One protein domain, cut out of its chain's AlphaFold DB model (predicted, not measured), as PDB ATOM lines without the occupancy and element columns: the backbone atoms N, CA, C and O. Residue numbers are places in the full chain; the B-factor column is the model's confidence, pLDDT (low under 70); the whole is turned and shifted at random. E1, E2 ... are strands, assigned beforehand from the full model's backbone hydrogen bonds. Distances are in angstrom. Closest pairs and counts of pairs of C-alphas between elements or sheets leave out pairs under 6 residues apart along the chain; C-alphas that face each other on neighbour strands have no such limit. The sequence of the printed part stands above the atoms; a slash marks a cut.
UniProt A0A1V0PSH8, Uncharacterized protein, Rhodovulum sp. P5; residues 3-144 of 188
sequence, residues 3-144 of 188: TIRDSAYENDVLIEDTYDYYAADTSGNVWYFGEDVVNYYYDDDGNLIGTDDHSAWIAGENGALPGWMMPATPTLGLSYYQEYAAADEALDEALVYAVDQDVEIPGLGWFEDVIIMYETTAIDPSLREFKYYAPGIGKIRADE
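This is residues 3 to 144 of the 188 residues of an uncharacterized protein of Rhodovulum sp. P5 (UniProt A0A1V0PSH8). Two strongly twisted five-stranded sheets, E1 to E5 and E6 to E10, make a sandwich whose sheets are only partly face to face, with their strands crossed. They come together where E5 and E6 meet, while E4 and the turn of the hairpin E7 and E8, residues 106 to 108, lie away from that overlap. The printed part has 142 residues, with ten named strands in the order E1 to E10 and no named helix; the class is all strand. The first sheet is branched and antiparallel; the second has the order E6, E7, E8, E9, E10, all antiparallel. The whole is compact, with a radius of gyration of the C-alphas of 16.1 A and spans of 44 by 42 by 29 A.

E1, residues 3 to 10, begins at C-alpha 3 at (102.221, -112.329, -48.971). E2 is residues 13 to 24, 32.4 A long, and E3 is residues 30 to 42, 34.3 A long. E4 is residues 48 to 52, E5 residues 65 to 70 and E6 residues 79 to 81. E7, residues 92 to 105, is 25.5 A long, and E8, residues 109 to 121, is 31.0 A. E9 is residues 128 to 134; E10, residues 138 to 143, ends at C-alpha 143 at (89.567, -93.378, -41.104).

E3 has three neighbours: E2 on one side, beside residues 30 to 40, and on the other side E4, beside residues 38 to 42, and E5, beside residues 30 to 33. E3 bends by 63 degrees at residue 33. N 19 and O 36 of E2 and E3 are 2.9 A apart, N 41 and O 50 of E3 and E4 2.9 A, and N 32 and O 67 of E3 and E5 2.9 A. E1 is an edge strand beside E2, with N 6 and O 18 at 2.9 A. E1 to E4, and E6 to E10, each form a meander, each strand the antiparallel neighbour of the one before. In the second sheet E7 bends by 102 degrees at residue 102 and E8 by 85 degrees at residue 112. Within hydrogen-bond range are N 80 and O 94 of E6 and E7 at 3.0 A, N 95 and O 118 of E7 and E8 at 2.8 A, N 117 and O 131 of E8 and E9 at 2.8 A, and N 132 and O 141 of E9 and E10 at 2.9 A. Between the sheets, the closest C-alphas of E5 and E6 are those of Gly 67 and Tyr 81, 5.1 A apart. E5 and E7 are near each other; E2 and E9, for instance, are apart.

The C-alphas farthest apart are those of Thr 26 and Asp 45, 50.2 A. The printed part has no cut. The link E4 to E5 is long, with 12 residues. The mean pLDDT of the printed part is 95.3, and no printed residue is under 70.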
ATOM      1  N   THR A   3     101.995-113.680 -48.465       96.56
ATOM      2  CA  THR A   3     102.221-112.329 -48.971       96.56
ATOM      3  C   THR A   3     100.892-111.764 -49.447       96.56
ATOM      4  O   THR A   3     100.150-112.457 -50.158       96.56
ATOM      5  N   ILE A   4     100.574-110.553 -49.016       95.00
ATOM      6  CA  ILE A   4      99.459-109.753 -49.524       95.00
ATOM      7  C   ILE A   4     100.071-108.584 -50.286       95.00
ATOM      8  O   ILE A   4     101.186-108.189 -49.991       95.00
ATOM      9  N   ARG A   5      99.387-108.113 -51.325       95.81
ATOM     10  CA  ARG A   5      99.750-106.868 -51.991       95.81
ATOM     11  C   ARG A   5      98.678-105.847 -51.642       95.81
ATOM     12  O   ARG A   5      97.513-106.133 -51.942       95.81
ATOM     13  N   ASP A   6      99.058-104.743 -51.017       91.88
ATOM     14  CA  ASP A   6      98.208-103.567 -50.824       91.88
ATOM     15  C   ASP A   6      98.637-102.473 -51.813       91.88
ATOM     16  O   ASP A   6      99.794-102.400 -52.226       91.88
ATOM     17  N   SER A   7      97.688-101.666 -52.268       93.94
ATOM     18  CA  SER A   7      97.968-100.552 -53.173       93.94
ATOM     19  C   SER A   7      97.111 -99.362 -52.768       93.94
ATOM     20  O   SER A   7      95.880 -99.443 -52.829       93.94
ATOM     21  N   ALA A   8      97.755 -98.255 -52.410       90.44
ATOM     22  CA  ALA A   8      97.081 -97.028 -52.015       90.44
ATOM     23  C   ALA A   8      96.981 -96.050 -53.191       90.44
ATOM     24  O   ALA A   8      97.904 -95.909 -54.002       90.44
ATOM     25  N   TYR A   9      95.840 -95.368 -53.282       90.50
ATOM     26  CA  TYR A   9      95.563 -94.400 -54.336       90.50
ATOM     27  C   TYR A   9      95.068 -93.087 -53.743       90.50
ATOM     28  O   TYR A   9      94.167 -93.086 -52.909       90.50
ATOM     29  N   GLU A  10      95.569 -91.976 -54.269       86.19
ATOM     30  CA  GLU A  10      95.047 -90.641 -54.002       86.19
ATOM     31  C   GLU A  10      94.554 -90.034 -55.318       86.19
ATOM     32  O   GLU A  10      95.278 -90.007 -56.310       86.19
ATOM     33  N   ASN A  11      93.300 -89.569 -55.364       87.69
ATOM     34  CA  ASN A  11      92.688 -89.013 -56.581       87.69
ATOM     35  C   ASN A  11      92.832 -89.926 -57.824       87.69
ATOM     36  O   ASN A  11      93.154 -89.456 -58.915       87.69
ATOM     37  N   ASP A  12      92.601 -91.234 -57.650       90.50
ATOM     38  CA  ASP A  12      92.779 -92.290 -58.664       90.50
ATOM     39  C   ASP A  12      94.233 -92.487 -59.165       90.50
ATOM     40  O   ASP A  12      94.466 -93.209 -60.140       90.50
ATOM     41  N   VAL A  13      95.226 -91.894 -58.494       92.94
ATOM     42  CA  VAL A  13      96.659 -92.054 -58.783       92.94
ATOM     43  C   VAL A  13      97.284 -92.999 -57.765       92.94
ATOM     44  O   VAL A  13      97.093 -92.822 -56.570       92.94
ATOM     45  N   LEU A  14      98.035 -94.003 -58.230       94.38
ATOM     46  CA  LEU A  14      98.775 -94.925 -57.362       94.38
ATOM     47  C   LEU A  14      99.882 -94.157 -56.632       94.38
ATOM     48  O   LEU A  14     100.807 -93.679 -57.294       94.38
ATOM     49  N   ILE A  15      99.784 -94.072 -55.308       96.25
ATOM     50  CA  ILE A  15     100.764 -93.394 -54.449       96.25
ATOM     51  C   ILE A  15     101.659 -94.377 -53.692       96.25
ATOM     52  O   ILE A  15     102.794 -94.031 -53.383       96.25
ATOM     53  N   GLU A  16     101.202 -95.611 -53.482       96.06
ATOM     54  CA  GLU A  16     101.963 -96.648 -52.786       96.06
ATOM     55  C   GLU A  16     101.592 -98.036 -53.317       96.06
ATOM     56  O   GLU A  16     100.430 -98.307 -53.635       96.06
ATOM     57  N   ASP A  17     102.578 -98.923 -53.420       96.56
ATOM     58  CA  ASP A  17     102.383-100.339 -53.718       96.56
ATOM     59  C   ASP A  17     103.262-101.191 -52.802       96.56
ATOM     60  O   ASP A  17     104.491-101.129 -52.890       96.56
ATOM     61  N   THR A  18     102.624-102.003 -51.965       96.06
ATOM     62  CA  THR A  18     103.268-102.662 -50.826       96.06
ATOM     63  C   THR A  18     103.037-104.168 -50.870       96.06
ATOM     64  O   THR A  18     101.957-104.643 -51.229       96.06
ATOM     65  N   TYR A  19     104.066-104.948 -50.530       97.62
ATOM     66  CA  TYR A  19     103.963-106.390 -50.311       97.62
ATOM     67  C   TYR A  19     104.137-106.729 -48.834       97.62
ATOM     68  O   TYR A  19     105.254-106.913 -48.357       97.62
ATOM     69  N   ASP A  20     103.023-106.908 -48.138       96.88
ATOM     70  CA  ASP A  20     102.990-107.284 -46.734       96.88
ATOM     71  C   ASP A  20     103.246-108.778 -46.495       96.88
ATOM     72  O   ASP A  20     102.685-109.667 -47.161       96.88
ATOM     73  N   TYR A  21     103.984-109.082 -45.430       98.06
ATOM     74  CA  TYR A  21     104.348-110.435 -45.037       98.06
ATOM     75  C   TYR A  21     103.657-110.884 -43.751       98.06
ATOM     76  O   TYR A  21     104.067-110.550 -42.644       98.06
ATOM     77  N   TYR A  22     102.659-111.762 -43.870       97.69
ATOM     78  CA  TYR A  22     101.899-112.258 -42.719       97.69
ATOM     79  C   TYR A  22     102.127-113.744 -42.426       97.69
ATOM     80  O   TYR A  22     102.351-114.569 -43.320       97.69
ATOM     81  N   ALA A  23     101.960-114.156 -41.170       97.50
ATOM     82  CA  ALA A  23     101.752-115.566 -40.831       97.50
ATOM     83  C   ALA A  23     100.781-115.735 -39.662       97.50
ATOM     84  O   ALA A  23     100.739-114.913 -38.760       97.50
ATOM     85  N   ALA A  24     100.023-116.830 -39.660       96.56
ATOM     86  CA  ALA A  24      99.181-117.193 -38.528       96.56
ATOM     87  C   ALA A  24      99.882-118.234 -37.649       96.56
ATOM     88  O   ALA A  24     100.490-119.174 -38.176       96.56
ATOM     89  N   ASP A  25      99.780-118.088 -36.330       97.00
ATOM     90  CA  ASP A  25     100.222-119.114 -35.385       97.00
ATOM     91  C   ASP A  25      99.115-120.138 -35.072       97.00
ATOM     92  O   ASP A  25      97.975-120.034 -35.527       97.00
ATOM     93  N   THR A  26      99.448-121.173 -34.294       97.44
ATOM     94  CA  THR A  26      98.502-122.245 -33.935       97.44
ATOM     95  C   THR A  26      97.418-121.817 -32.949       97.44
ATOM     96  O   THR A  26      96.466-122.567 -32.743       97.44
ATOM     97  N   SER A  27      97.571-120.655 -32.316       96.81
ATOM     98  CA  SER A  27      96.573-120.065 -31.424       96.81
ATOM     99  C   SER A  27      95.592-119.172 -32.186       96.81
ATOM    100  O   SER A  27      94.561-118.815 -31.630       96.81
ATOM    101  N   GLY A  28      95.889-118.848 -33.451       95.56
ATOM    102  CA  GLY A  28      95.063-118.018 -34.321       95.56
ATOM    103  C   GLY A  28      95.492-116.554 -34.389       95.56
ATOM    104  O   GLY A  28      94.774-115.770 -35.001       95.56
ATOM    105  N   ASN A  29      96.629-116.164 -33.794       97.44
ATOM    106  CA  ASN A  29      97.128-114.799 -33.965       97.44
ATOM    107  C   ASN A  29      97.692-114.648 -35.376       97.44
ATOM    108  O   ASN A  29      98.410-115.532 -35.854       97.44
ATOM    109  N   VAL A  30      97.408-113.518 -36.012       97.06
ATOM    110  CA  VAL A  30      98.034-113.094 -37.261       97.06
ATOM    111  C   VAL A  30      99.188-112.169 -36.912       97.06
ATOM    112  O   VAL A  30      99.004-111.145 -36.259       97.06
ATOM    113  N   TRP A  31     100.377-112.550 -37.343       98.25
ATOM    114  CA  TRP A  31     101.630-111.838 -37.157       98.25
ATOM    115  C   TRP A  31     102.003-111.084 -38.425       98.25
ATOM    116  O   TRP A  31     101.814-111.629 -39.519       98.25
ATOM    117  N   TYR A  32     102.568-109.892 -38.255       98.00
ATOM    118  CA  TYR A  32     103.146-109.084 -39.318       98.00
ATOM    119  C   TYR A  32     104.673-109.164 -39.255       98.00
ATOM    120  O   TYR A  32     105.268-108.990 -38.193       98.00
ATOM    121  N   PHE A  33     105.300-109.536 -40.369       98.25
ATOM    122  CA  PHE A  33     106.738-109.795 -40.469       98.25
ATOM    123  C   PHE A  33     107.482-108.751 -41.299       98.25
ATOM    124  O   PHE A  33     108.686-108.919 -41.484       98.25
ATOM    125  N   GLY A  34     106.792-107.726 -41.788       97.81
ATOM    126  CA  GLY A  34     107.390-106.682 -42.600       97.81
ATOM    127  C   GLY A  34     106.698-106.464 -43.931       97.81
ATOM    128  O   GLY A  34     105.765-107.189 -44.291       97.81
ATOM    129  N   GLU A  35     107.245-105.518 -44.673       97.50
ATOM    130  CA  GLU A  35     106.764-105.038 -45.957       97.50
ATOM    131  C   GLU A  35     107.918-104.666 -46.875       97.50
ATOM    132  O   GLU A  35     108.933-104.120 -46.444       97.50
ATOM    133  N   ASP A  36     107.713-104.927 -48.166       97.50
ATOM    134  CA  ASP A  36     108.444-104.240 -49.225       97.50
ATOM    135  C   ASP A  36     107.538-103.151 -49.809       97.50
ATOM    136  O   ASP A  36     106.507-103.474 -50.407       97.50
ATOM    137  N   VAL A  37     107.936-101.887 -49.657       96.56
ATOM    138  CA  VAL A  37     107.151-100.703 -50.040       96.56
ATOM    139  C   VAL A  37     107.737-100.051 -51.290       96.56
ATOM    140  O   VAL A  37     108.955-100.007 -51.482       96.56
ATOM    141  N   VAL A  38     106.868 -99.517 -52.150       98.06
ATOM    142  CA  VAL A  38     107.246 -98.539 -53.175       98.06
ATOM    143  C   VAL A  38     106.317 -97.337 -53.087       98.06
ATOM    144  O   VAL A  38     105.155 -97.424 -53.488       98.06
ATOM    145  N   ASN A  39     106.858 -96.204 -52.649       97.38
ATOM    146  CA  ASN A  39     106.177 -94.912 -52.653       97.38
ATOM    147  C   ASN A  39     106.364 -94.223 -54.005       97.38
ATOM    148  O   ASN A  39     107.454 -94.262 -54.584       97.38
ATOM    149  N   TYR A  40     105.326 -93.562 -54.515       97.62
ATOM    150  CA  TYR A  40     105.342 -92.841 -55.788       97.62
ATOM    151  C   TYR A  40     105.054 -91.355 -55.568       97.62
ATOM    152  O   TYR A  40     103.997 -90.980 -55.068       97.62
ATOM    153  N   TYR A  41     105.968 -90.493 -56.018       97.25
ATOM    154  CA  TYR A  41     105.836 -89.041 -55.892       97.25
ATOM    155  C   TYR A  41     105.568 -88.398 -57.245       97.25
ATOM    156  O   TYR A  41     106.311 -88.630 -58.203       97.25
ATOM    157  N   TYR A  42     104.553 -87.539 -57.308       96.88
ATOM    158  CA  TYR A  42     104.144 -86.834 -58.522       96.88
ATOM    159  C   TYR A  42     104.254 -85.316 -58.342       96.88
ATOM    160  O   TYR A  42     104.185 -84.810 -57.224       96.88
ATOM    161  N   ASP A  43     104.449 -84.590 -59.440       95.75
ATOM    162  CA  ASP A  43     104.284 -83.133 -59.463       95.75
ATOM    163  C   ASP A  43     102.813 -82.720 -59.677       95.75
ATOM    164  O   ASP A  43     101.949 -83.553 -59.951       95.75
ATOM    165  N   ASP A  44     102.527 -81.416 -59.580       94.25
ATOM    166  CA  ASP A  44     101.176 -80.852 -59.762       94.25
ATOM    167  C   ASP A  44     100.592 -81.098 -61.172       94.25
ATOM    168  O   ASP A  44      99.379 -81.010 -61.371       94.25
ATOM    169  N   ASP A  45     101.446 -81.402 -62.155       94.44
ATOM    170  CA  ASP A  45     101.053 -81.745 -63.524       94.44
ATOM    171  C   ASP A  45     100.772 -83.259 -63.682       94.44
ATOM    172  O   ASP A  45     100.394 -83.713 -64.768       94.44
ATOM    173  N   GLY A  46     100.932 -84.047 -62.610       93.12
ATOM    174  CA  GLY A  46     100.705 -85.492 -62.568       93.12
ATOM    175  C   GLY A  46     101.858 -86.331 -63.125       93.12
ATOM    176  O   GLY A  46     101.669 -87.512 -63.427       93.12
ATOM    177  N   ASN A  47     103.053 -85.759 -63.301       96.19
ATOM    178  CA  ASN A  47     104.224 -86.510 -63.750       96.19
ATOM    179  C   ASN A  47     104.900 -87.193 -62.561       96.19
ATOM    180  O   ASN A  47     105.150 -86.554 -61.543       96.19
ATOM    181  N   LEU A  48     105.270 -88.469 -62.711       97.56
ATOM    182  CA  LEU A  48     106.086 -89.174 -61.720       97.56
ATOM    183  C   LEU A  48     107.476 -88.522 -61.640       97.56
ATOM    184  O   LEU A  48     108.219 -88.515 -62.626       97.56
ATOM    185  N   ILE A  49     107.834 -88.013 -60.464       98.06
ATOM    186  CA  ILE A  49     109.109 -87.333 -60.195       98.06
ATOM    187  C   ILE A  49     110.066 -88.153 -59.326       98.06
ATOM    188  O   ILE A  49     111.256 -87.834 -59.277       98.06
ATOM    189  N   GLY A  50     109.597 -89.225 -58.682       97.88
ATOM    190  CA  GLY A  50     110.455 -90.096 -57.886       97.88
ATOM    191  C   GLY A  50     109.727 -91.276 -57.259       97.88
ATOM    192  O   GLY A  50     108.499 -91.331 -57.257       97.88
ATOM    193  N   THR A  51     110.522 -92.199 -56.725       98.25
ATOM    194  CA  THR A  51     110.074 -93.310 -55.884       98.25
ATOM    195  C   THR A  51     111.092 -93.563 -54.780       98.25
ATOM    196  O   THR A  51     112.290 -93.377 -55.020       98.25
ATOM    197  N   ASP A  52     110.641 -94.056 -53.635       97.62
ATOM    198  CA  ASP A  52     111.492 -94.629 -52.590       97.62
ATOM    199  C   ASP A  52     110.803 -95.824 -51.910       97.62
ATOM    200  O   ASP A  52     109.723 -96.243 -52.328       97.62
ATOM    201  N   ASP A  53     111.488 -96.408 -50.935       96.19
ATOM    202  CA  ASP A  53     111.084 -97.550 -50.116       96.19
ATOM    203  C   ASP A  53     110.998 -97.160 -48.630       96.19
ATOM    204  O   ASP A  53     111.263 -97.977 -47.749       96.19
ATOM    205  N   HIS A  54     110.683 -95.892 -48.339       93.19
ATOM    206  CA  HIS A  54     110.545 -95.431 -46.960       93.19
ATOM    207  C   HIS A  54     109.523 -96.284 -46.197       93.19
ATOM    208  O   HIS A  54     108.500 -96.668 -46.762       93.19
ATOM    209  N   SER A  55     109.837 -96.569 -44.932       91.38
ATOM    210  CA  SER A  55     109.105 -97.478 -44.042       91.38
ATOM    211  C   SER A  55     109.131 -98.965 -44.420       91.38
ATOM    212  O   SER A  55     108.641 -99.766 -43.640       91.38
ATOM    213  N   ALA A  56     109.802 -99.392 -45.499       97.25
ATOM    214  CA  ALA A  56     110.013-100.820 -45.747       97.25
ATOM    215  C   ALA A  56     110.876-101.464 -44.646       97.25
ATOM    216  O   ALA A  56     111.971-100.992 -44.324       97.25
ATOM    217  N   TRP A  57     110.423-102.592 -44.097       98.25
ATOM    218  CA  TRP A  57     111.114-103.285 -43.009       98.25
ATOM    219  C   TRP A  57     110.887-104.795 -43.063       98.25
ATOM    220  O   TRP A  57     109.866-105.265 -43.550       98.25
ATOM    221  N   ILE A  58     111.822-105.581 -42.515       98.12
ATOM    222  CA  ILE A  58     111.699-107.045 -42.415       98.12
ATOM    223  C   ILE A  58     112.096-107.515 -41.018       98.12
ATOM    224  O   ILE A  58     113.193-107.249 -40.523       98.12
ATOM    225  N   ALA A  59     111.221-108.292 -40.382       97.88
ATOM    226  CA  ALA A  59     111.471-108.891 -39.079       97.88
ATOM    227  C   ALA A  59     112.781-109.704 -39.058       97.88
ATOM    228  O   ALA A  59     112.982-110.637 -39.839       97.88
ATOM    229  N   GLY A  60     113.645-109.406 -38.084       97.88
ATOM    230  CA  GLY A  60     114.963-110.023 -37.927       97.88
ATOM    231  C   GLY A  60     116.113-109.253 -38.586       97.88
ATOM    232  O   GLY A  60     117.272-109.567 -38.300       97.88
ATOM    233  N   GLU A  61     115.823-108.234 -39.392       98.06
ATOM    234  CA  GLU A  61     116.807-107.291 -39.932       98.06
ATOM    235  C   GLU A  61     116.828-106.013 -39.091       98.06
ATOM    236  O   GLU A  61     115.842-105.695 -38.446       98.06
ATOM    237  N   ASN A  62     117.969-105.324 -38.992       96.56
ATOM    238  CA  ASN A  62     118.116-104.038 -38.279       96.56
ATOM    239  C   ASN A  62     117.553-103.957 -36.836       96.56
ATOM    240  O   ASN A  62     117.410-102.878 -36.269       96.56
ATOM    241  N   GLY A  63     117.320-105.104 -36.190       96.94
ATOM    242  CA  GLY A  63     116.689-105.181 -34.868       96.94
ATOM    243  C   GLY A  63     115.158-105.188 -34.893       96.94
ATOM    244  O   GLY A  63     114.560-105.201 -33.817       96.94
ATOM    245  N   ALA A  64     114.546-105.231 -36.076       98.25
ATOM    246  CA  ALA A  64     113.113-105.313 -36.272       98.25
ATOM    247  C   ALA A  64     112.525-106.596 -35.670       98.25
ATOM    248  O   ALA A  64     113.072-107.696 -35.835       98.25
ATOM    249  N   LEU A  65     111.390-106.467 -34.985       98.25
ATOM    250  CA  LEU A  65     110.640-107.586 -34.417       98.25
ATOM    251  C   LEU A  65     109.260-107.684 -35.076       98.25
ATOM    252  O   LEU A  65     108.646-106.653 -35.336       98.25
ATOM    253  N   PRO A  66     108.744-108.906 -35.309       97.62
ATOM    254  CA  PRO A  66     107.396-109.060 -35.827       97.62
ATOM    255  C   PRO A  66     106.372-108.661 -34.760       97.62
ATOM    256  O   PRO A  66     106.500-109.046 -33.591       97.62
ATOM    257  N   GLY A  67     105.341-107.933 -35.178       97.62
ATOM    258  CA  GLY A  67     104.198-107.575 -34.348       97.62
ATOM    259  C   GLY A  67     102.977-108.451 -34.618       97.62
ATOM    260  O   GLY A  67     102.989-109.351 -35.468       97.62
ATOM    261  N   TRP A  68     101.895-108.202 -33.888       97.38
ATOM    262  CA  TRP A  68     100.594-108.770 -34.243       97.38
ATOM    263  C   TRP A  68      99.909-107.850 -35.235       97.38
ATOM    264  O   TRP A  68      99.771-106.673 -34.964       97.38
ATOM    265  N   MET A  69      99.410-108.397 -36.342       96.31
ATOM    266  CA  MET A  69      98.429-107.694 -37.166       96.31
ATOM    267  C   MET A  69      97.032-107.807 -36.549       96.31
ATOM    268  O   MET A  69      96.269-106.851 -36.498       96.31
ATOM    269  N   MET A  70      96.687-109.005 -36.064       96.56
ATOM    270  CA  MET A  70      95.394-109.285 -35.445       96.56
ATOM    271  C   MET A  70      95.553-110.386 -34.389       96.56
ATOM    272  O   MET A  70      95.908-111.516 -34.743       96.56
ATOM    273  N   PRO A  71      95.294-110.116 -33.099       96.44
ATOM    274  CA  PRO A  71      95.307-111.154 -32.078       96.44
ATOM    275  C   PRO A  71      94.146-112.136 -32.291       96.44
ATOM    276  O   PRO A  71      93.080-111.765 -32.773       96.44
ATOM    277  N   ALA A  72      94.324-113.389 -31.873       95.75
ATOM    278  CA  ALA A  72      93.299-114.432 -31.984       95.75
ATOM    279  C   ALA A  72      92.006-114.077 -31.232       95.75
ATOM    280  O   ALA A  72      90.911-114.463 -31.638       95.75
ATOM    281  N   THR A  73      92.155-113.341 -30.127       95.31
ATOM    282  CA  THR A  73      91.056-112.865 -29.286       95.31
ATOM    283  C   THR A  73      91.223-111.365 -29.024       95.31
ATOM    284  O   THR A  73      91.767-110.974 -27.984       95.31
ATOM    285  N   PRO A  74      90.780-110.506 -29.956       94.75
ATOM    286  CA  PRO A  74      90.793-109.060 -29.776       94.75
ATOM    287  C   PRO A  74      89.948-108.695 -28.558       94.75
ATOM    288  O   PRO A  74      88.773-109.038 -28.469       94.75
ATOM    289  N   THR A  75      90.571-108.053 -27.575       94.56
ATOM    290  CA  THR A  75      89.924-107.684 -26.312       94.56
ATOM    291  C   THR A  75      90.037-106.182 -26.142       94.56
ATOM    292  O   THR A  75      91.132-105.647 -26.276       94.56
ATOM    293  N   LEU A  76      88.926-105.515 -25.821       95.12
ATOM    294  CA  LEU A  76      88.894-104.075 -25.572       95.12
ATOM    295  C   LEU A  76      90.044-103.631 -24.651       95.12
ATOM    296  O   LEU A  76      90.215-104.169 -23.555       95.12
ATOM    297  N   GLY A  77      90.806-102.630 -25.092       94.81
ATOM    298  CA  GLY A  77      91.929-102.063 -24.345       94.81
ATOM    299  C   GLY A  77      93.264-102.796 -24.520       94.81
ATOM    300  O   GLY A  77      94.266-102.347 -23.967       94.81
ATOM    301  N   LEU A  78      93.307-103.907 -25.263       97.44
ATOM    302  CA  LEU A  78      94.561-104.570 -25.618       97.44
ATOM    303  C   LEU A  78      95.359-103.672 -26.569       97.44
ATOM    304  O   LEU A  78      94.855-103.305 -27.626       97.44
ATOM    305  N   SER A  79      96.597-103.360 -26.193       97.25
ATOM    306  CA  SER A  79      97.547-102.584 -26.991       97.25
ATOM    307  C   SER A  79      98.783-103.429 -27.304       97.25
ATOM    308  O   SER A  79      99.219-104.219 -26.457       97.25
ATOM    309  N   TYR A  80      99.297-103.315 -28.526       97.75
ATOM    310  CA  TYR A  80     100.442-104.074 -29.029       97.75
ATOM    311  C   TYR A  80     101.091-103.367 -30.224       97.75
ATOM    312  O   TYR A  80     100.464-102.542 -30.878       97.75
ATOM    313  N   TYR A  81     102.331-103.748 -30.530       97.94
ATOM    314  CA  TYR A  81     103.002-103.352 -31.767       97.94
ATOM    315  C   TYR A  81     102.509-104.198 -32.941       97.94
ATOM    316  O   TYR A  81     102.482-105.434 -32.848       97.94
ATOM    317  N   GLN A  82     102.158-103.531 -34.036       97.81
ATOM    318  CA  GLN A  82     102.067-104.124 -35.373       97.81
ATOM    319  C   GLN A  82     103.453-104.171 -36.009       97.81
ATOM    320  O   GLN A  82     103.831-105.193 -36.584       97.81
ATOM    321  N   GLU A  83     104.239-103.123 -35.773       97.69
ATOM    322  CA  GLU A  83     105.596-102.983 -36.274       97.69
ATOM    323  C   GLU A  83     106.531-102.554 -35.155       97.69
ATOM    324  O   GLU A  83     106.207-101.719 -34.308       97.69
ATOM    325  N   TYR A  84     107.723-103.135 -35.135       97.62
ATOM    326  CA  TYR A  84     108.760-102.728 -34.202       97.62
ATOM    327  C   TYR A  84     110.104-102.687 -34.923       97.62
ATOM    328  O   TYR A  84     110.950-103.547 -34.692       97.62
ATOM    329  N   ALA A  85     110.287-101.708 -35.810       97.50
ATOM    330  CA  ALA A  85     111.449-101.523 -36.676       97.50
ATOM    331  C   ALA A  85     111.951-100.063 -36.636       97.50
ATOM    332  O   ALA A  85     112.007 -99.349 -37.630       97.50
ATOM    333  N   ALA A  86     112.371 -99.604 -35.451       95.25
ATOM    334  CA  ALA A  86     112.806 -98.217 -35.232       95.25
ATOM    335  C   ALA A  86     113.950 -97.740 -36.149       95.25
ATOM    336  O   ALA A  86     114.096 -96.542 -36.373       95.25
ATOM    337  N   ALA A  87     114.803 -98.660 -36.606       95.44
ATOM    338  CA  ALA A  87     115.915 -98.343 -37.501       95.44
ATOM    339  C   ALA A  87     115.462 -98.070 -38.943       95.44
ATOM    340  O   ALA A  87     116.197 -97.410 -39.674       95.44
ATOM    341  N   ASP A  88     114.276 -98.557 -39.301       95.88
ATOM    342  CA  ASP A  88     113.669 -98.486 -40.629       95.88
ATOM    343  C   ASP A  88     112.469 -97.515 -40.638       95.88
ATOM    344  O   ASP A  88     111.710 -97.465 -41.594       95.88
ATOM    345  N   GLU A  89     112.307 -96.729 -39.564       94.62
ATOM    346  CA  GLU A  89     111.228 -95.745 -39.401       94.62
ATOM    347  C   GLU A  89     109.813 -96.366 -39.480       94.62
ATOM    348  O   GLU A  89     108.868 -95.720 -39.924       94.62
ATOM    349  N   ALA A  90     109.661 -97.589 -38.949       95.44
ATOM    350  CA  ALA A  90     108.387 -98.312 -38.845       95.44
ATOM    351  C   ALA A  90     108.114 -98.728 -37.379       95.44
ATOM    352  O   ALA A  90     108.845 -99.534 -36.789       95.44
ATOM    353  N   LEU A  91     107.129 -98.105 -36.719       96.50
ATOM    354  CA  LEU A  91     106.851 -98.261 -35.276       96.50
ATOM    355  C   LEU A  91     105.356 -98.130 -34.952       96.50
ATOM    356  O   LEU A  91     104.963 -97.362 -34.066       96.50
ATOM    357  N   ASP A  92     104.536 -98.893 -35.660       96.31
ATOM    358  CA  ASP A  92     103.089 -98.840 -35.502       96.31
ATOM    359  C   ASP A  92     102.580 -99.656 -34.310       96.31
ATOM    360  O   ASP A  92     102.964-100.807 -34.054       96.31
ATOM    361  N   GLU A  93     101.659 -99.036 -33.581       97.31
ATOM    362  CA  GLU A  93     100.961 -99.565 -32.419       97.31
ATOM    363  C   GLU A  93      99.456 -99.586 -32.680       97.31
ATOM    364  O   GLU A  93      98.867 -98.573 -33.052       97.31
ATOM    365  N   ALA A  94      98.816-100.711 -32.367       97.62
ATOM    366  CA  ALA A  94      97.368-100.841 -32.362       97.62
ATOM    367  C   ALA A  94      96.835-100.943 -30.933       97.62
ATOM    368  O   ALA A  94      97.370-101.660 -30.082       97.62
ATOM    369  N   LEU A  95      95.710-100.277 -30.694       97.38
ATOM    370  CA  LEU A  95      94.841-100.445 -29.540       97.38
ATOM    371  C   LEU A  95      93.494-100.984 -30.017       97.38
ATOM    372  O   LEU A  95      92.817-100.355 -30.826       97.38
ATOM    373  N   VAL A  96      93.039-102.104 -29.455       97.12
ATOM    374  CA  VAL A  96      91.665-102.579 -29.659       97.12
ATOM    375  C   VAL A  96      90.711-101.587 -28.994       97.12
ATOM    376  O   VAL A  96      90.523-101.601 -27.773       97.12
ATOM    377  N   TYR A  97      90.131-100.707 -29.804       96.44
ATOM    378  CA  TYR A  97      89.323 -99.579 -29.359       96.44
ATOM    379  C   TYR A  97      87.859 -99.964 -29.156       96.44
ATOM    380  O   TYR A  97      87.224 -99.510 -28.205       96.44
ATOM    381  N   ALA A  98      87.328-100.831 -30.019       93.19
ATOM    382  CA  ALA A  98      85.995-101.399 -29.873       93.19
ATOM    383  C   ALA A  98      85.930-102.816 -30.451       93.19
ATOM    384  O   ALA A  98      86.685-103.176 -31.354       93.19
ATOM    385  N   VAL A  99      85.006-103.611 -29.920       93.50
ATOM    386  CA  VAL A  99      84.663-104.964 -30.381       93.50
ATOM    387  C   VAL A  99      83.144-105.082 -30.459       93.50
ATOM    388  O   VAL A  99      82.449-104.264 -29.849       93.50
ATOM    389  N   ASP A 100      82.636-106.083 -31.175       93.81
ATOM    390  CA  ASP A 100      81.200-106.374 -31.299       93.81
ATOM    391  C   ASP A 100      80.386-105.165 -31.811       93.81
ATOM    392  O   ASP A 100      79.347-104.808 -31.249       93.81
ATOM    393  N   GLN A 101      80.904-104.465 -32.828       94.75
ATOM    394  CA  GLN A 101      80.242-103.303 -33.424       94.75
ATOM    395  C   GLN A 101      79.487-103.671 -34.704       94.75
ATOM    396  O   GLN A 101      80.007-104.400 -35.546       94.75
ATOM    397  N   ASP A 102      78.311-103.073 -34.892       93.44
ATOM    398  CA  ASP A 102      77.591-103.103 -36.165       93.44
ATOM    399  C   ASP A 102      77.902-101.820 -36.942       93.44
ATOM    400  O   ASP A 102      77.641-100.712 -36.464       93.44
ATOM    401  N   VAL A 103      78.467-101.955 -38.142       92.75
ATOM    402  CA  VAL A 103      78.928-100.825 -38.959       92.75
ATOM    403  C   VAL A 103      78.266-100.857 -40.329       92.75
ATOM    404  O   VAL A 103      78.365-101.838 -41.063       92.75
ATOM    405  N   GLU A 104      77.626 -99.753 -40.704       92.81
ATOM    406  CA  GLU A 104      77.151 -99.531 -42.067       92.81
ATOM    407  C   GLU A 104      78.224 -98.819 -42.889       92.81
ATOM    408  O   GLU A 104      78.684 -97.732 -42.528       92.81
ATOM    409  N   ILE A 105      78.587 -99.405 -44.028       89.75
ATOM    410  CA  ILE A 105      79.414 -98.748 -45.035       89.75
ATOM    411  C   ILE A 105      78.508 -98.307 -46.190       89.75
ATOM    412  O   ILE A 105      77.891 -99.162 -46.844       89.75
ATOM    413  N   PRO A 106      78.408 -96.992 -46.475       87.12
ATOM    414  CA  PRO A 106      77.582 -96.486 -47.564       87.12
ATOM    415  C   PRO A 106      77.877 -97.198 -48.888       87.12
ATOM    416  O   PRO A 106      79.013 -97.266 -49.343       87.12
ATOM    417  N   GLY A 107      76.834 -97.748 -49.511       90.62
ATOM    418  CA  GLY A 107      76.941 -98.473 -50.780       90.62
ATOM    419  C   GLY A 107      77.348 -99.948 -50.671       90.62
ATOM    420  O   GLY A 107      77.075-100.689 -51.613       90.62
ATOM    421  N   LEU A 108      77.913-100.399 -49.544       91.25
ATOM    422  CA  LEU A 108      78.269-101.810 -49.316       91.25
ATOM    423  C   LEU A 108      77.309-102.528 -48.352       91.25
ATOM    424  O   LEU A 108      77.087-103.727 -48.507       91.25
ATOM    425  N   GLY A 109      76.690-101.801 -47.417       93.00
ATOM    426  CA  GLY A 109      75.714-102.337 -46.463       93.00
ATOM    427  C   GLY A 109      76.269-102.509 -45.049       93.00
ATOM    428  O   GLY A 109      77.234-101.847 -44.672       93.00
ATOM    429  N   TRP A 110      75.617-103.369 -44.262       95.31
ATOM    430  CA  TRP A 110      75.929-103.605 -42.849       95.31
ATOM    431  C   TRP A 110      76.922-104.752 -42.658       95.31
ATOM    432  O   TRP A 110      76.805-105.796 -43.301       95.31
ATOM    433  N   PHE A 111      77.845-104.551 -41.725       95.31
ATOM    434  CA  PHE A 111      78.794-105.537 -41.226       95.31
ATOM    435  C   PHE A 111      78.586-105.686 -39.720       95.31
ATOM    436  O   PHE A 111      78.539-104.687 -39.007       95.31
ATOM    437  N   GLU A 112      78.450-106.926 -39.264       96.31
ATOM    438  CA  GLU A 112      78.258-107.286 -37.856       96.31
ATOM    439  C   GLU A 112      79.595-107.743 -37.249       96.31
ATOM    440  O   GLU A 112      80.515-108.132 -37.979       96.31
ATOM    441  N   ASP A 113      79.691-107.711 -35.917       95.88
ATOM    442  CA  ASP A 113      80.853-108.178 -35.145       95.88
ATOM    443  C   ASP A 113      82.186-107.508 -35.557       95.88
ATOM    444  O   ASP A 113      83.256-108.126 -35.567       95.88
ATOM    445  N   VAL A 114      82.133-106.222 -35.919       96.69
ATOM    446  CA  VAL A 114      83.294-105.442 -36.363       96.69
ATOM    447  C   VAL A 114      84.186-105.074 -35.181       96.69
ATOM    448  O   VAL A 114      83.726-104.613 -34.132       96.69
ATOM    449  N   ILE A 115      85.492-105.234 -35.385       96.75
ATOM    450  CA  ILE A 115      86.537-104.744 -34.485       96.75
ATOM    451  C   ILE A 115      87.049-103.412 -35.016       96.75
ATOM    452  O   ILE A 115      87.314-103.279 -36.211       96.75
ATOM    453  N   ILE A 116      87.222-102.447 -34.117       96.81
ATOM    454  CA  ILE A 116      87.810-101.146 -34.427       96.81
ATOM    455  C   ILE A 116      89.148-101.053 -33.704       96.81
ATOM    456  O   ILE A 116      89.209-101.172 -32.475       96.81
ATOM    457  N   MET A 117      90.212-100.847 -34.468       96.62
ATOM    458  CA  MET A 117      91.560-100.600 -33.969       96.62
ATOM    459  C   MET A 117      91.859 -99.117 -34.055       96.62
ATOM    460  O   MET A 117      91.616 -98.515 -35.092       96.62
ATOM    461  N   TYR A 118      92.359 -98.550 -32.966       96.50
ATOM    462  CA  TYR A 118      92.990 -97.241 -32.967       96.50
ATOM    463  C   TYR A 118      94.483 -97.444 -33.197       96.50
ATOM    464  O   TYR A 118      95.129 -98.089 -32.368       96.50
ATOM    465  N   GLU A 119      94.997 -96.938 -34.309       95.94
ATOM    466  CA  GLU A 119      96.389 -97.109 -34.719       95.94
ATOM    467  C   GLU A 119      97.146 -95.779 -34.617       95.94
ATOM    468  O   GLU A 119      96.603 -94.701 -34.881       95.94
ATOM    469  N   THR A 120      98.388 -95.860 -34.144       95.75
ATOM    470  CA  THR A 120      99.288 -94.723 -33.906       95.75
ATOM    471  C   THR A 120     100.730 -95.142 -34.124       95.75
ATOM    472  O   THR A 120     101.044 -96.320 -33.996       95.75
ATOM    473  N   THR A 121     101.624 -94.172 -34.296       95.44
ATOM    474  CA  THR A 121     103.068 -94.416 -34.325       95.44
ATOM    475  C   THR A 121     103.802 -93.544 -33.311       95.44
ATOM    476  O   THR A 121     103.435 -92.396 -33.042       95.44
ATOM    477  N   ALA A 122     104.877 -94.083 -32.736       92.50
ATOM    478  CA  ALA A 122     105.765 -93.314 -31.867       92.50
ATOM    479  C   ALA A 122     106.623 -92.291 -32.644       92.50
ATOM    480  O   ALA A 122     107.202 -91.393 -32.026       92.50
ATOM    481  N   ILE A 123     106.724 -92.435 -33.970       93.25
ATOM    482  CA  ILE A 123     107.548 -91.592 -34.850       93.25
ATOM    483  C   ILE A 123     106.879 -90.237 -35.072       93.25
ATOM    484  O   ILE A 123     107.508 -89.197 -34.860       93.25
ATOM    485  N   ASP A 124     105.591 -90.249 -35.413       91.56
ATOM    486  CA  ASP A 124     104.762 -89.054 -35.533       91.56
ATOM    487  C   ASP A 124     103.509 -89.163 -34.644       91.56
ATOM    488  O   ASP A 124     102.496 -89.743 -35.037       91.56
ATOM    489  N   PRO A 125     103.523 -88.534 -33.453       87.00
ATOM    490  CA  PRO A 125     102.391 -88.556 -32.529       87.00
ATOM    491  C   PRO A 125     101.122 -87.861 -33.043       87.00
ATOM    492  O   PRO A 125     100.101 -87.870 -32.341       87.00
ATOM    493  N   SER A 126     101.190 -87.159 -34.180       88.94
ATOM    494  CA  SER A 126     100.032 -86.539 -34.819       88.94
ATOM    495  C   SER A 126      99.245 -87.514 -35.693       88.94
ATOM    496  O   SER A 126      98.038 -87.307 -35.836       88.94
ATOM    497  N   LEU A 127      99.884 -88.586 -36.173       90.31
ATOM    498  CA  LEU A 127      99.249 -89.642 -36.954       90.31
ATOM    499  C   LEU A 127      98.398 -90.537 -36.056       90.31
ATOM    500  O   LEU A 127      98.840 -91.039 -35.016       90.31
ATOM    501  N   ARG A 128      97.131 -90.660 -36.442       92.69
ATOM    502  CA  ARG A 128      96.074 -91.333 -35.693       92.69
ATOM    503  C   ARG A 128      95.041 -91.836 -36.673       92.69
ATOM    504  O   ARG A 128      94.516 -91.045 -37.459       92.69
ATOM    505  N   GLU A 129      94.702 -93.108 -36.559       94.06
ATOM    506  CA  GLU A 129      93.783 -93.749 -37.489       94.06
ATOM    507  C   GLU A 129      92.829 -94.691 -36.763       94.06
ATOM    508  O   GLU A 129      93.140 -95.233 -35.699       94.06
ATOM    509  N   PHE A 130      91.659 -94.912 -37.360       96.25
ATOM    510  CA  PHE A 130      90.813 -96.048 -37.026       96.25
ATOM    511  C   PHE A 130      90.767 -97.030 -38.186       96.25
ATOM    512  O   PHE A 130      90.348 -96.668 -39.280       96.25
ATOM    513  N   LYS A 131      91.078 -98.303 -37.932       95.62
ATOM    514  CA  LYS A 131      90.875 -99.388 -38.902       95.62
ATOM    515  C   LYS A 131      89.782-100.338 -38.432       95.62
ATOM    516  O   LYS A 131      89.732-100.747 -37.271       95.62
ATOM    517  N   TYR A 132      88.889-100.683 -39.352       96.75
ATOM    518  CA  TYR A 132      87.695-101.486 -39.099       96.75
ATOM    519  C   TYR A 132      87.859-102.854 -39.745       96.75
ATOM    520  O   TYR A 132      88.084-102.946 -40.954       96.75
ATOM    521  N   TYR A 133      87.693-103.918 -38.965       96.44
ATOM    522  CA  TYR A 133      87.871-105.290 -39.425       96.44
ATOM    523  C   TYR A 133      86.590-106.098 -39.240       96.44
ATOM    524  O   TYR A 133      86.117-106.261 -38.116       96.44
ATOM    525  N   ALA A 134      86.051-106.633 -40.338       96.19
ATOM    526  CA  ALA A 134      84.889-107.519 -40.313       96.19
ATOM    527  C   ALA A 134      85.311-109.000 -40.372       96.19
ATOM    528  O   ALA A 134      86.208-109.359 -41.157       96.19
ATOM    529  N   PRO A 135      84.656-109.895 -39.607       93.62
ATOM    530  CA  PRO A 135      84.968-111.320 -39.616       93.62
ATOM    531  C   PRO A 135      84.879-111.943 -41.014       93.62
ATOM    532  O   PRO A 135      83.918-111.750 -41.755       93.62
ATOM    533  N   GLY A 136      85.900-112.717 -41.388       91.25
ATOM    534  CA  GLY A 136      85.958-113.412 -42.680       91.25
ATOM    535  C   GLY A 136      86.226-112.519 -43.899       91.25
ATOM    536  O   GLY A 136      86.388-113.058 -44.994       91.25
ATOM    537  N   ILE A 137      86.312-111.198 -43.716       93.31
ATOM    538  CA  ILE A 137      86.570-110.224 -44.785       93.31
ATOM    539  C   ILE A 137      87.926-109.543 -44.576       93.31
ATOM    540  O   ILE A 137      88.740-109.527 -45.496       93.31
ATOM    541  N   GLY A 138      88.206-109.055 -43.363       92.25
ATOM    542  CA  GLY A 138      89.406-108.269 -43.056       92.25
ATOM    543  C   GLY A 138      89.101-106.774 -42.960       92.25
ATOM    544  O   GLY A 138      88.006-106.408 -42.534       92.25
ATOM    545  N   LYS A 139      90.073-105.926 -43.325       93.50
ATOM    546  CA  LYS A 139      89.955-104.455 -43.322       93.50
ATOM    547  C   LYS A 139      88.806-104.036 -44.253       93.50
ATOM    548  O   LYS A 139      88.866-104.309 -45.448       93.50
ATOM    549  N   ILE A 140      87.759-103.415 -43.711       94.06
ATOM    550  CA  ILE A 140      86.591-102.924 -44.475       94.06
ATOM    551  C   ILE A 140      86.564-101.402 -44.619       94.06
ATOM    552  O   ILE A 140      85.854-100.884 -45.479       94.06
ATOM    553  N   ARG A 141      87.298-100.689 -43.761       91.56
ATOM    554  CA  ARG A 141      87.373 -99.228 -43.722       91.56
ATOM    555  C   ARG A 141      88.605 -98.792 -42.930       91.56
ATOM    556  O   ARG A 141      88.985 -99.478 -41.979       91.56
ATOM    557  N   ALA A 142      89.169 -97.657 -43.314       90.69
ATOM    558  CA  ALA A 142      90.121 -96.887 -42.530       90.69
ATOM    559  C   ALA A 142      89.624 -95.435 -42.469       90.69
ATOM    560  O   ALA A 142      89.111 -94.932 -43.469       90.69
ATOM    561  N   ASP A 143      89.723 -94.817 -41.297       91.12
ATOM    562  CA  ASP A 143      89.567 -93.378 -41.104       91.12
ATOM    563  C   ASP A 143      90.937 -92.833 -40.704       91.12
ATOM    564  O   ASP A 143      91.457 -93.192 -39.645       91.12
ATOM    565  N   GLU A 144      91.515 -91.999 -41.557       87.81
ATOM    566  CA  GLU A 144      92.882 -91.492 -41.433       87.81
ATOM    567  C   GLU A 144      92.865 -89.995 -41.081       87.81
ATOM    568  O   GLU A 144      91.816 -89.350 -41.086       87.81
TER     569      GLU A 144